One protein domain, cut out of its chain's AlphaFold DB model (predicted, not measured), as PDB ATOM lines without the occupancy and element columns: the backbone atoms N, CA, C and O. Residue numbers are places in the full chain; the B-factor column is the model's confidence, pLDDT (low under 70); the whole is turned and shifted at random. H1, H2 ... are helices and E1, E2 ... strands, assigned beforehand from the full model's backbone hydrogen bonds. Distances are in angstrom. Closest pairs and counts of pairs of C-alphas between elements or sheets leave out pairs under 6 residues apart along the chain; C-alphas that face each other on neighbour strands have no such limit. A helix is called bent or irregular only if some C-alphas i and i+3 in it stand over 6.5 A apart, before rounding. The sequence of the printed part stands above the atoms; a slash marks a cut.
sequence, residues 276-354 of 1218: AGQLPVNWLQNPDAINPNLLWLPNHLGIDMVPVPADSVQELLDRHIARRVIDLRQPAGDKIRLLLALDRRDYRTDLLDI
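Overview. This is residues 276 to 354 of the 1218 residues of an uncharacterized protein of Ketobacter alkanivorans (UniProt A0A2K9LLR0). What stands out? There is little regular structure: two long strands, E2 and E3, lie side by side, parallel, with H1 and long loops around them. What is printed? The 79 residues hold E1, E2, H1 and E3 in that order, class mixed; the whole is compact, radius of gyration of the C-alphas 13.3 A, spanning 40 by 29 by 20 A.

Along the chain. What comes first? E1, residues 276 to 279, begins at C-alpha 276 (-46.373, 41.758, 44.263); E2 is residues 302 to 309, 23.0 A. What follows? H1, residues 310 to 318, is irregular, C-alphas 311 and 314 being 7.2 A apart; E3, residues 335 to 342, is 22.2 A.

Arrangement. How do E2 and E3 pair? N 304 and O 336 are within hydrogen-bond range, 2.9 A; E2, H1, E3 form a strand-helix-strand unit, parallel neighbours with a helix between, crossover right-handed. Where is H1? Its closest C-alphas to E3 are Ala 310 and Ala 341, 4.6 A; 3 of 5 O i to N i+4 pairs are within range. And E1? It pairs with no named strand; E1 and E3 are near each other.

Size, cuts and confidence. Which links are long? E1 to E2 and H1 to E3; the printed part has no cut. Is confidence low anywhere? No printed residue is under 70.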
ATOM      1  N   ALA A 276     -47.621  42.410  43.904       93.25
ATOM      2  CA  ALA A 276     -46.373  41.758  44.263       93.25
ATOM      3  C   ALA A 276     -46.273  41.664  45.794       93.25
ATOM      4  O   ALA A 276     -46.758  42.560  46.491       93.25
ATOM      5  N   GLY A 277     -45.646  40.610  46.319       92.06
ATOM      6  CA  GLY A 277     -45.498  40.409  47.762       92.06
ATOM      7  C   GLY A 277     -44.683  39.171  48.142       92.06
ATOM      8  O   GLY A 277     -44.082  38.518  47.289       92.06
ATOM      9  N   GLN A 278     -44.669  38.854  49.439       92.44
ATOM     10  CA  GLN A 278     -43.994  37.687  50.018       92.44
ATOM     11  C   GLN A 278     -45.021  36.664  50.524       92.44
ATOM     12  O   GLN A 278     -46.075  37.046  51.031       92.44
ATOM     13  N   LEU A 279     -44.696  35.376  50.412       91.62
ATOM     14  CA  LEU A 279     -45.456  34.256  50.971       91.62
ATOM     15  C   LEU A 279     -44.542  33.377  51.849       91.62
ATOM     16  O   LEU A 279     -43.324  33.361  51.652       91.62
ATOM     17  N   PRO A 280     -45.090  32.623  52.816       89.88
ATOM     18  CA  PRO A 280     -44.317  31.629  53.559       89.88
ATOM     19  C   PRO A 280     -43.852  30.473  52.655       89.88
ATOM     20  O   PRO A 280     -44.647  29.895  51.916       89.88
ATOM     21  N   VAL A 281     -42.566  30.103  52.727       87.69
ATOM     22  CA  VAL A 281     -41.972  29.033  51.890       87.69
ATOM     23  C   VAL A 281     -42.650  27.679  52.132       87.69
ATOM     24  O   VAL A 281     -42.884  26.926  51.194       87.69
ATOM     25  N   ASN A 282     -43.042  27.399  53.377       85.25
ATOM     26  CA  ASN A 282     -43.711  26.161  53.785       85.25
ATOM     27  C   ASN A 282     -45.142  25.989  53.237       85.25
ATOM     28  O   ASN A 282     -45.790  24.994  53.553       85.25
ATOM     29  N   TRP A 283     -45.661  26.941  52.456       88.25
ATOM     30  CA  TRP A 283     -46.946  26.795  51.765       88.25
ATOM     31  C   TRP A 283     -46.809  26.134  50.391       88.25
ATOM     32  O   TRP A 283     -47.816  25.675  49.846       88.25
ATOM     33  N   LEU A 284     -45.589  26.095  49.840       87.81
ATOM     34  CA  LEU A 284     -45.266  25.490  48.550       87.81
ATOM     35  C   LEU A 284     -45.158  23.968  48.688       87.81
ATOM     36  O   LEU A 284     -44.307  23.454  49.411       87.81
ATOM     37  N   GLN A 285     -46.021  23.247  47.977       84.31
ATOM     38  CA  GLN A 285     -46.027  21.788  47.930       84.31
ATOM     39  C   GLN A 285     -45.367  21.286  46.645       84.31
ATOM     40  O   GLN A 285     -45.646  21.807  45.564       84.31
ATOM     41  N   ASN A 286     -44.551  20.235  46.777       80.69
ATOM     42  CA  ASN A 286     -43.854  19.544  45.685       80.69
ATOM     43  C   ASN A 286     -43.120  20.519  44.732       80.69
ATOM     44  O   ASN A 286     -43.435  20.566  43.542       80.69
ATOM     45  N   PRO A 287     -42.164  21.329  45.240       80.75
ATOM     46  CA  PRO A 287     -41.491  22.380  44.465       80.75
ATOM     47  C   PRO A 287     -40.642  21.845  43.302       80.75
ATOM     48  O   PRO A 287     -40.246  22.612  42.429       80.75
ATOM     49  N   ASP A 288     -40.339  20.549  43.303       77.19
ATOM     50  CA  ASP A 288     -39.591  19.831  42.278       77.19
ATOM     51  C   ASP A 288     -40.474  19.224  41.172       77.19
ATOM     52  O   ASP A 288     -39.940  18.820  40.132       77.19
ATOM     53  N   ALA A 289     -41.799  19.202  41.350       76.25
ATOM     54  CA  ALA A 289     -42.763  18.749  40.351       76.25
ATOM     55  C   ALA A 289     -42.994  19.785  39.232       76.25
ATOM     56  O   ALA A 289     -42.704  20.969  39.374       76.25
ATOM     57  N   ILE A 290     -43.567  19.332  38.110       70.06
ATOM     58  CA  ILE A 290     -43.855  20.178  36.931       70.06
ATOM     59  C   ILE A 290     -44.891  21.270  37.253       70.06
ATOM     60  O   ILE A 290     -44.779  22.392  36.767       70.06
ATOM     61  N   ASN A 291     -45.891  20.940  38.075       70.81
ATOM     62  CA  ASN A 291     -46.949  21.855  38.493       70.81
ATOM     63  C   ASN A 291     -46.842  22.086  40.012       70.81
ATOM     64  O   ASN A 291     -47.251  21.205  40.773       70.81
ATOM     65  N   PRO A 292     -46.309  23.234  40.463       72.19
ATOM     66  CA  PRO A 292     -46.239  23.566  41.882       72.19
ATOM     67  C   PRO A 292     -47.631  23.882  42.437       72.19
ATOM     68  O   PRO A 292     -48.437  24.534  41.770       72.19
ATOM     69  N   ASN A 293     -47.900  23.471  43.678       78.25
ATOM     70  CA  ASN A 293     -49.164  23.768  44.358       78.25
ATOM     71  C   ASN A 293     -48.948  24.666  45.588       78.25
ATOM     72  O   ASN A 293     -47.927  24.563  46.269       78.25
ATOM     73  N   LEU A 294     -49.922  25.528  45.893       84.56
ATOM     74  CA  LEU A 294     -49.919  26.401  47.071       84.56
ATOM     75  C   LEU A 294     -51.190  26.181  47.895       84.56
ATOM     76  O   LEU A 294     -52.292  26.313  47.377       84.56
ATOM     77  N   LEU A 295     -51.021  25.912  49.194       83.12
ATOM     78  CA  LEU A 295     -52.076  25.426  50.102       83.12
ATOM     79  C   LEU A 295     -53.396  26.220  50.143       83.12
ATOM     80  O   LEU A 295     -54.425  25.638  50.468       83.12
ATOM     81  N   TRP A 296     -53.365  27.532  49.893       84.56
ATOM     82  CA  TRP A 296     -54.506  28.436  50.112       84.56
ATOM     83  C   TRP A 296     -54.979  29.184  48.850       84.56
ATOM     84  O   TRP A 296     -56.077  29.741  48.844       84.56
ATOM     85  N   LEU A 297     -54.186  29.219  47.772       84.38
ATOM     86  CA  LEU A 297     -54.573  29.986  46.584       84.38
ATOM     87  C   LEU A 297     -55.717  29.293  45.822       84.38
ATOM     88  O   LEU A 297     -55.674  28.081  45.625       84.38
ATOM     89  N   PRO A 298     -56.727  30.041  45.342       84.31
ATOM     90  CA  PRO A 298     -57.858  29.448  44.644       84.31
ATOM     91  C   PRO A 298     -57.467  28.932  43.250       84.31
ATOM     92  O   PRO A 298     -56.861  29.645  42.451       84.31
ATOM     93  N   ASN A 299     -57.915  27.717  42.918       81.56
ATOM     94  CA  ASN A 299     -57.556  26.963  41.702       81.56
ATOM     95  C   ASN A 299     -57.809  27.674  40.353       81.56
ATOM     96  O   ASN A 299     -57.350  27.200  39.317       81.56
ATOM     97  N   HIS A 300     -58.577  28.768  40.326       82.44
ATOM     98  CA  HIS A 300     -58.837  29.541  39.105       82.44
ATOM     99  C   HIS A 300     -57.713  30.533  38.753       82.44
ATOM    100  O   HIS A 300     -57.752  31.161  37.694       82.44
ATOM    101  N   LEU A 301     -56.743  30.707  39.650       83.69
ATOM    102  CA  LEU A 301     -55.588  31.580  39.499       83.69
ATOM    103  C   LEU A 301     -54.434  30.796  38.859       83.69
ATOM    104  O   LEU A 301     -54.014  29.766  39.380       83.69
ATOM    105  N   GLY A 302     -53.900  31.265  37.730       82.06
ATOM    106  CA  GLY A 302     -52.796  30.560  37.067       82.06
ATOM    107  C   GLY A 302     -51.466  30.784  37.789       82.06
ATOM    108  O   GLY A 302     -51.048  31.931  37.932       82.06
ATOM    109  N   ILE A 303     -50.791  29.711  38.202       85.00
ATOM    110  CA  ILE A 303     -49.499  29.765  38.903       85.00
ATOM    111  C   ILE A 303     -48.362  29.399  37.935       85.00
ATOM    112  O   ILE A 303     -48.501  28.510  37.100       85.00
ATOM    113  N   ASP A 304     -47.250  30.117  38.046       84.50
ATOM    114  CA  ASP A 304     -45.998  29.945  37.303       84.50
ATOM    115  C   ASP A 304     -44.820  30.090  38.288       84.50
ATOM    116  O   ASP A 304     -44.979  30.736  39.326       84.50
ATOM    117  N   MET A 305     -43.647  29.526  38.001       85.94
ATOM    118  CA  MET A 305     -42.480  29.551  38.898       85.94
ATOM    119  C   MET A 305     -41.204  29.954  38.160       85.94
ATOM    120  O   MET A 305     -40.976  29.537  37.031       85.94
ATOM    121  N   VAL A 306     -40.360  30.769  38.805       88.19
ATOM    122  CA  VAL A 306     -39.046  31.187  38.287       88.19
ATOM    123  C   VAL A 306     -38.028  31.294  39.440       88.19
ATOM    124  O   VAL A 306     -38.353  31.893  40.470       88.19
ATOM    125  N   PRO A 307     -36.797  30.762  39.299       90.50
ATOM    126  CA  PRO A 307     -35.718  30.994  40.255       90.50
ATOM    127  C   PRO A 307     -35.175  32.420  40.110       90.50
ATOM    128  O   PRO A 307     -35.043  32.936  38.998       90.50
ATOM    129  N   VAL A 308     -34.841  33.067  41.226       89.44
ATOM    130  CA  VAL A 308     -34.369  34.459  41.265       89.44
ATOM    131  C   VAL A 308     -33.256  34.606  42.317       89.44
ATOM    132  O   VAL A 308     -33.419  34.114  43.436       89.44
ATOM    133  N   PRO A 309     -32.138  35.302  42.028       90.62
ATOM    134  CA  PRO A 309     -31.138  35.619  43.046       90.62
ATOM    135  C   PRO A 309     -31.740  36.519  44.131       90.62
ATOM    136  O   PRO A 309     -32.331  37.553  43.800       90.62
ATOM    137  N   ALA A 310     -31.563  36.164  45.406       89.25
ATOM    138  CA  ALA A 310     -32.155  36.867  46.549       89.25
ATOM    139  C   ALA A 310     -31.924  38.393  46.515       89.25
ATOM    140  O   ALA A 310     -32.865  39.160  46.719       89.25
ATOM    141  N   ASP A 311     -30.717  38.829  46.130       89.62
ATOM    142  CA  ASP A 311     -30.319  40.240  45.981       89.62
ATOM    143  C   ASP A 311     -31.257  41.066  45.072       89.62
ATOM    144  O   ASP A 311     -31.412  42.272  45.258       89.62
ATOM    145  N   SER A 312     -31.880  40.431  44.073       87.75
ATOM    146  CA  SER A 312     -32.693  41.100  43.042       87.75
ATOM    147  C   SER A 312     -34.192  41.164  43.357       87.75
ATOM    148  O   SER A 312     -34.945  41.867  42.679       87.75
ATOM    149  N   VAL A 313     -34.647  40.459  44.399       89.06
ATOM    150  CA  VAL A 313     -36.075  40.338  44.736       89.06
ATOM    151  C   VAL A 313     -36.695  41.695  45.068       89.06
ATOM    152  O   VAL A 313     -37.782  42.002  44.580       89.06
ATOM    153  N   GLN A 314     -36.006  42.528  45.852       86.81
ATOM    154  CA  GLN A 314     -36.548  43.814  46.301       86.81
ATOM    155  C   GLN A 314     -36.834  44.763  45.124       86.81
ATOM    156  O   GLN A 314     -37.899  45.379  45.079       86.81
ATOM    157  N   GLU A 315     -35.938  44.822  44.131       87.06
ATOM    158  CA  GLU A 315     -36.144  45.624  42.917       87.06
ATOM    159  C   GLU A 315     -37.364  45.128  42.121       87.06
ATOM    160  O   GLU A 315     -38.180  45.929  41.659       87.06
ATOM    161  N   LEU A 316     -37.536  43.806  41.995       86.50
ATOM    162  CA  LEU A 316     -38.685  43.210  41.306       86.50
ATOM    163  C   LEU A 316     -40.013  43.509  42.016       86.50
ATOM    164  O   LEU A 316     -41.007  43.774  41.335       86.50
ATOM    165  N   LEU A 317     -40.037  43.508  43.353       88.00
ATOM    166  CA  LEU A 317     -41.218  43.877  44.140       88.00
ATOM    167  C   LEU A 317     -41.587  45.351  43.925       88.00
ATOM    168  O   LEU A 317     -42.701  45.641  43.479       88.00
ATOM    169  N   ASP A 318     -40.654  46.279  44.156       85.88
ATOM    170  CA  ASP A 318     -40.895  47.725  44.011       85.88
ATOM    171  C   ASP A 318     -41.289  48.113  42.573       85.88
ATOM    172  O   ASP A 318     -42.131  48.985  42.352       85.88
ATOM    173  N   ARG A 319     -40.766  47.407  41.564       86.38
ATOM    174  CA  ARG A 319     -41.132  47.604  40.152       86.38
ATOM    175  C   ARG A 319     -42.534  47.101  39.800       86.38
ATOM    176  O   ARG A 319     -43.032  47.397  38.705       86.38
ATOM    177  N   HIS A 320     -43.150  46.258  40.628       87.94
ATOM    178  CA  HIS A 320     -44.379  45.528  40.284       87.94
ATOM    179  C   HIS A 320     -45.544  45.747  41.255       87.94
ATOM    180  O   HIS A 320     -46.675  45.417  40.894       87.94
ATOM    181  N   ILE A 321     -45.305  46.369  42.411       89.62
ATOM    182  CA  ILE A 321     -46.317  46.619  43.442       89.62
ATOM    183  C   ILE A 321     -47.473  47.526  42.962       89.62
ATOM    184  O   ILE A 321     -48.628  47.182  43.195       89.62
ATOM    185  N   ALA A 322     -47.213  48.592  42.187       86.00
ATOM    186  CA  ALA A 322     -48.253  49.464  41.598       86.00
ATOM    187  C   ALA A 322     -48.956  48.913  40.338       86.00
ATOM    188  O   ALA A 322     -49.441  49.666  39.489       86.00
ATOM    189  N   ARG A 323     -49.016  47.590  40.173       86.31
ATOM    190  CA  ARG A 323     -49.923  46.961  39.199       86.31
ATOM    191  C   ARG A 323     -51.321  46.825  39.819       86.31
ATOM    192  O   ARG A 323     -51.504  46.971  41.022       86.31
ATOM    193  N   ARG A 324     -52.330  46.523  38.994       88.50
ATOM    194  CA  ARG A 324     -53.700  46.255  39.467       88.50
ATOM    195  C   ARG A 324     -53.688  45.170  40.560       88.50
ATOM    196  O   ARG A 324     -52.993  44.162  40.420       88.50
ATOM    197  N   VAL A 325     -54.504  45.360  41.594       91.19
ATOM    198  CA  VAL A 325     -54.766  44.399  42.683       91.19
ATOM    199  C   VAL A 325     -55.399  43.114  42.134       91.19
ATOM    200  O   VAL A 325     -56.215  43.171  41.206       91.19
ATOM    201  N   ILE A 326     -54.995  41.960  42.659       90.81
ATOM    202  CA  ILE A 326     -55.553  40.646  42.306       90.81
ATOM    203  C   ILE A 326     -56.804  40.426  43.164       90.81
ATOM    204  O   ILE A 326     -56.723  40.566  44.381       90.81
ATOM    205  N   ASP A 327     -57.939  40.102  42.546       90.62
ATOM    206  CA  ASP A 327     -59.171  39.701  43.247       90.62
ATOM    207  C   ASP A 327     -59.205  38.170  43.310       90.62
ATOM    208  O   ASP A 327     -59.081  37.517  42.274       90.62
ATOM    209  N   LEU A 328     -59.318  37.601  44.511       89.19
ATOM    210  CA  LEU A 328     -59.314  36.150  44.739       89.19
ATOM    211  C   LEU A 328     -60.713  35.526  44.701       89.19
ATOM    212  O   LEU A 328     -60.845  34.303  44.728       89.19
ATOM    213  N   ARG A 329     -61.774  36.338  44.657       86.62
ATOM    214  CA  ARG A 329     -63.160  35.848  44.739       86.62
ATOM    215  C   ARG A 329     -63.744  35.492  43.381       86.62
ATOM    216  O   ARG A 329     -64.739  34.775  43.313       86.62
ATOM    217  N   GLN A 330     -63.180  36.037  42.304       83.50
ATOM    218  CA  GLN A 330     -63.705  35.898  40.950       83.50
ATOM    219  C   GLN A 330     -62.602  35.491  39.966       83.50
ATOM    220  O   GLN A 330     -61.511  36.057  40.013       83.50
ATOM    221  N   PRO A 331     -62.888  34.589  39.006       78.00
ATOM    222  CA  PRO A 331     -61.935  34.175  37.983       78.00
ATOM    223  C   PRO A 331     -61.689  35.297  36.959       78.00
ATOM    224  O   PRO A 331     -62.201  35.280  35.843       78.00
ATOM    225  N   ALA A 332     -60.863  36.277  37.327       71.94
ATOM    226  CA  ALA A 332     -60.500  37.425  36.490       71.94
ATOM    227  C   ALA A 332     -59.487  37.094  35.368       71.94
ATOM    228  O   ALA A 332     -59.013  37.999  34.681       71.94
ATOM    229  N   GLY A 333     -59.123  35.815  35.200       74.19
ATOM    230  CA  GLY A 333     -58.062  35.366  34.289       74.19
ATOM    231  C   GLY A 333     -56.647  35.723  34.762       74.19
ATOM    232  O   GLY A 333     -55.709  35.712  33.963       74.19
ATOM    233  N   ASP A 334     -56.493  36.070  36.041       81.75
ATOM    234  CA  ASP A 334     -55.218  36.494  36.600       81.75
ATOM    235  C   ASP A 334     -54.226  35.339  36.761       81.75
ATOM    236  O   ASP A 334     -54.580  34.189  37.033       81.75
ATOM    237  N   LYS A 335     -52.949  35.675  36.569       85.69
ATOM    238  CA  LYS A 335     -51.823  34.760  36.726       85.69
ATOM    239  C   LYS A 335     -50.778  35.367  37.650       85.69
ATOM    240  O   LYS A 335     -50.490  36.564  37.566       85.69
ATOM    241  N   ILE A 336     -50.180  34.540  38.494       88.62
ATOM    242  CA  ILE A 336     -49.095  34.895  39.404       88.62
ATOM    243  C   ILE A 336     -47.864  34.064  39.052       88.62
ATOM    244  O   ILE A 336     -47.945  32.852  38.891       88.62
ATOM    245  N   ARG A 337     -46.712  34.728  38.981       88.62
ATOM    246  CA  ARG A 337     -45.400  34.092  38.937       88.62
ATOM    247  C   ARG A 337     -44.784  34.143  40.326       88.62
ATOM    248  O   ARG A 337     -44.566  35.229  40.864       88.62
ATOM    249  N   LEU A 338     -44.519  32.974  40.884       90.31
ATOM    250  CA  LEU A 338     -43.762  32.783  42.106       90.31
ATOM    251  C   LEU A 338     -42.272  32.939  41.795       90.31
ATOM    252  O   LEU A 338     -41.766  32.399  40.809       90.31
ATOM    253  N   LEU A 339     -41.578  33.691  42.638       91.19
ATOM    254  CA  LEU A 339     -40.141  33.901  42.584       91.19
ATOM    255  C   LEU A 339     -39.521  33.117  43.743       91.19
ATOM    256  O   LEU A 339     -39.770  33.440  44.908       91.19
ATOM    257  N   LEU A 340     -38.732  32.088  43.427       91.62
ATOM    258  CA  LEU A 340     -37.924  31.387  44.424       91.62
ATOM    259  C   LEU A 340     -36.653  32.197  44.674       91.62
ATOM    260  O   LEU A 340     -35.787  32.253  43.801       91.62
ATOM    261  N   ALA A 341     -36.539  32.820  45.846       92.25
ATOM    262  CA  ALA A 341     -35.329  33.527  46.244       92.25
ATOM    263  C   ALA A 341     -34.252  32.516  46.659       92.25
ATOM    264  O   ALA A 341     -34.435  31.760  47.618       92.25
ATOM    265  N   LEU A 342     -33.139  32.510  45.933       92.75
ATOM    266  CA  LEU A 342     -32.011  31.596  46.122       92.75
ATOM    267  C   LEU A 342     -30.722  32.378  46.385       92.75
ATOM    268  O   LEU A 342     -30.558  33.500  45.897       92.75
ATOM    269  N   ASP A 343     -29.781  31.760  47.104       91.44
ATOM    270  CA  ASP A 343     -28.401  32.250  47.137       91.44
ATOM    271  C   ASP A 343     -27.839  32.261  45.706       91.44
ATOM    272  O   ASP A 343     -28.097  31.358  44.905       91.44
ATOM    273  N   ARG A 344     -27.023  33.263  45.385       85.75
ATOM    274  CA  ARG A 344     -26.330  33.381  44.099       85.75
ATOM    275  C   ARG A 344     -25.425  32.178  43.785       85.75
ATOM    276  O   ARG A 344     -25.063  31.999  42.626       85.75
ATOM    277  N   ARG A 345     -25.059  31.370  44.789       89.12
ATOM    278  CA  ARG A 345     -24.306  30.110  44.637       89.12
ATOM    279  C   ARG A 345     -25.149  28.933  44.139       89.12
ATOM    280  O   ARG A 345     -24.650  28.152  43.337       89.12
ATOM    281  N   ASP A 346     -26.386  28.805  44.615       88.50
ATOM    282  CA  ASP A 346     -27.316  27.734  44.218       88.50
ATOM    283  C   ASP A 346     -28.212  28.154  43.030       88.50
ATOM    284  O   ASP A 346     -28.856  27.314  42.402       88.50
ATOM    285  N   TYR A 347     -28.255  29.449  42.696       86.94
ATOM    286  CA  TYR A 347     -28.993  29.975  41.550       86.94
ATOM    287  C   TYR A 347     -28.466  29.436  40.210       86.94
ATOM    288  O   TYR A 347     -27.323  29.690  39.823       86.94
ATOM    289  N   ARG A 348     -29.353  28.782  39.452       84.75
ATOM    290  CA  ARG A 348     -29.174  28.461  38.029       84.75
ATOM    291  C   ARG A 348     -30.443  28.817  37.252       84.75
ATOM    292  O   ARG A 348     -31.537  28.821  37.817       84.75
ATOM    293  N   THR A 349     -30.305  29.130  35.967       81.00
ATOM    294  CA  THR A 349     -31.432  29.518  35.097       81.00
ATOM    295  C   THR A 349     -32.321  28.339  34.707       81.00
ATOM    296  O   THR A 349     -33.525  28.514  34.564       81.00
ATOM    297  N   ASP A 350     -31.722  27.157  34.583       83.62
ATOM    298  CA  ASP A 350     -32.307  25.858  34.227       83.62
ATOM    299  C   ASP A 350     -32.823  25.070  35.446       83.62
ATOM    300  O   ASP A 350     -33.270  23.937  35.320       83.62
ATOM    301  N   LEU A 351     -32.784  25.648  36.654       86.44
ATOM    302  CA  LEU A 351     -33.061  24.918  37.897       86.44
ATOM    303  C   LEU A 351     -34.465  24.283  37.956       86.44
ATOM    304  O   LEU A 351     -34.658  23.271  38.628       86.44
ATOM    305  N   LEU A 352     -35.459  24.871  37.288       84.69
ATOM    306  CA  LEU A 352     -36.808  24.301  37.234       84.69
ATOM    307  C   LEU A 352     -36.951  23.213  36.169       84.69
ATOM    308  O   LEU A 352     -37.819  22.350  36.319       84.69
ATOM    309  N   ASP A 353     -36.085  23.201  35.159       86.62
ATOM    310  CA  ASP A 353     -36.104  22.198  34.105       86.62
ATOM    311  C   ASP A 353     -35.719  20.830  34.680       86.62
ATOM    312  O   ASP A 353     -34.883  20.704  35.578       86.62
ATOM    313  N   ILE A 354     -36.370  19.776  34.195       86.25
ATOM    314  CA  ILE A 354     -36.009  18.407  34.566       86.25
ATOM    315  C   ILE A 354     -34.833  18.006  33.665       86.25
ATOM    316  O   ILE A 354     -35.007  18.043  32.444       86.25
TER     317      ILE A 354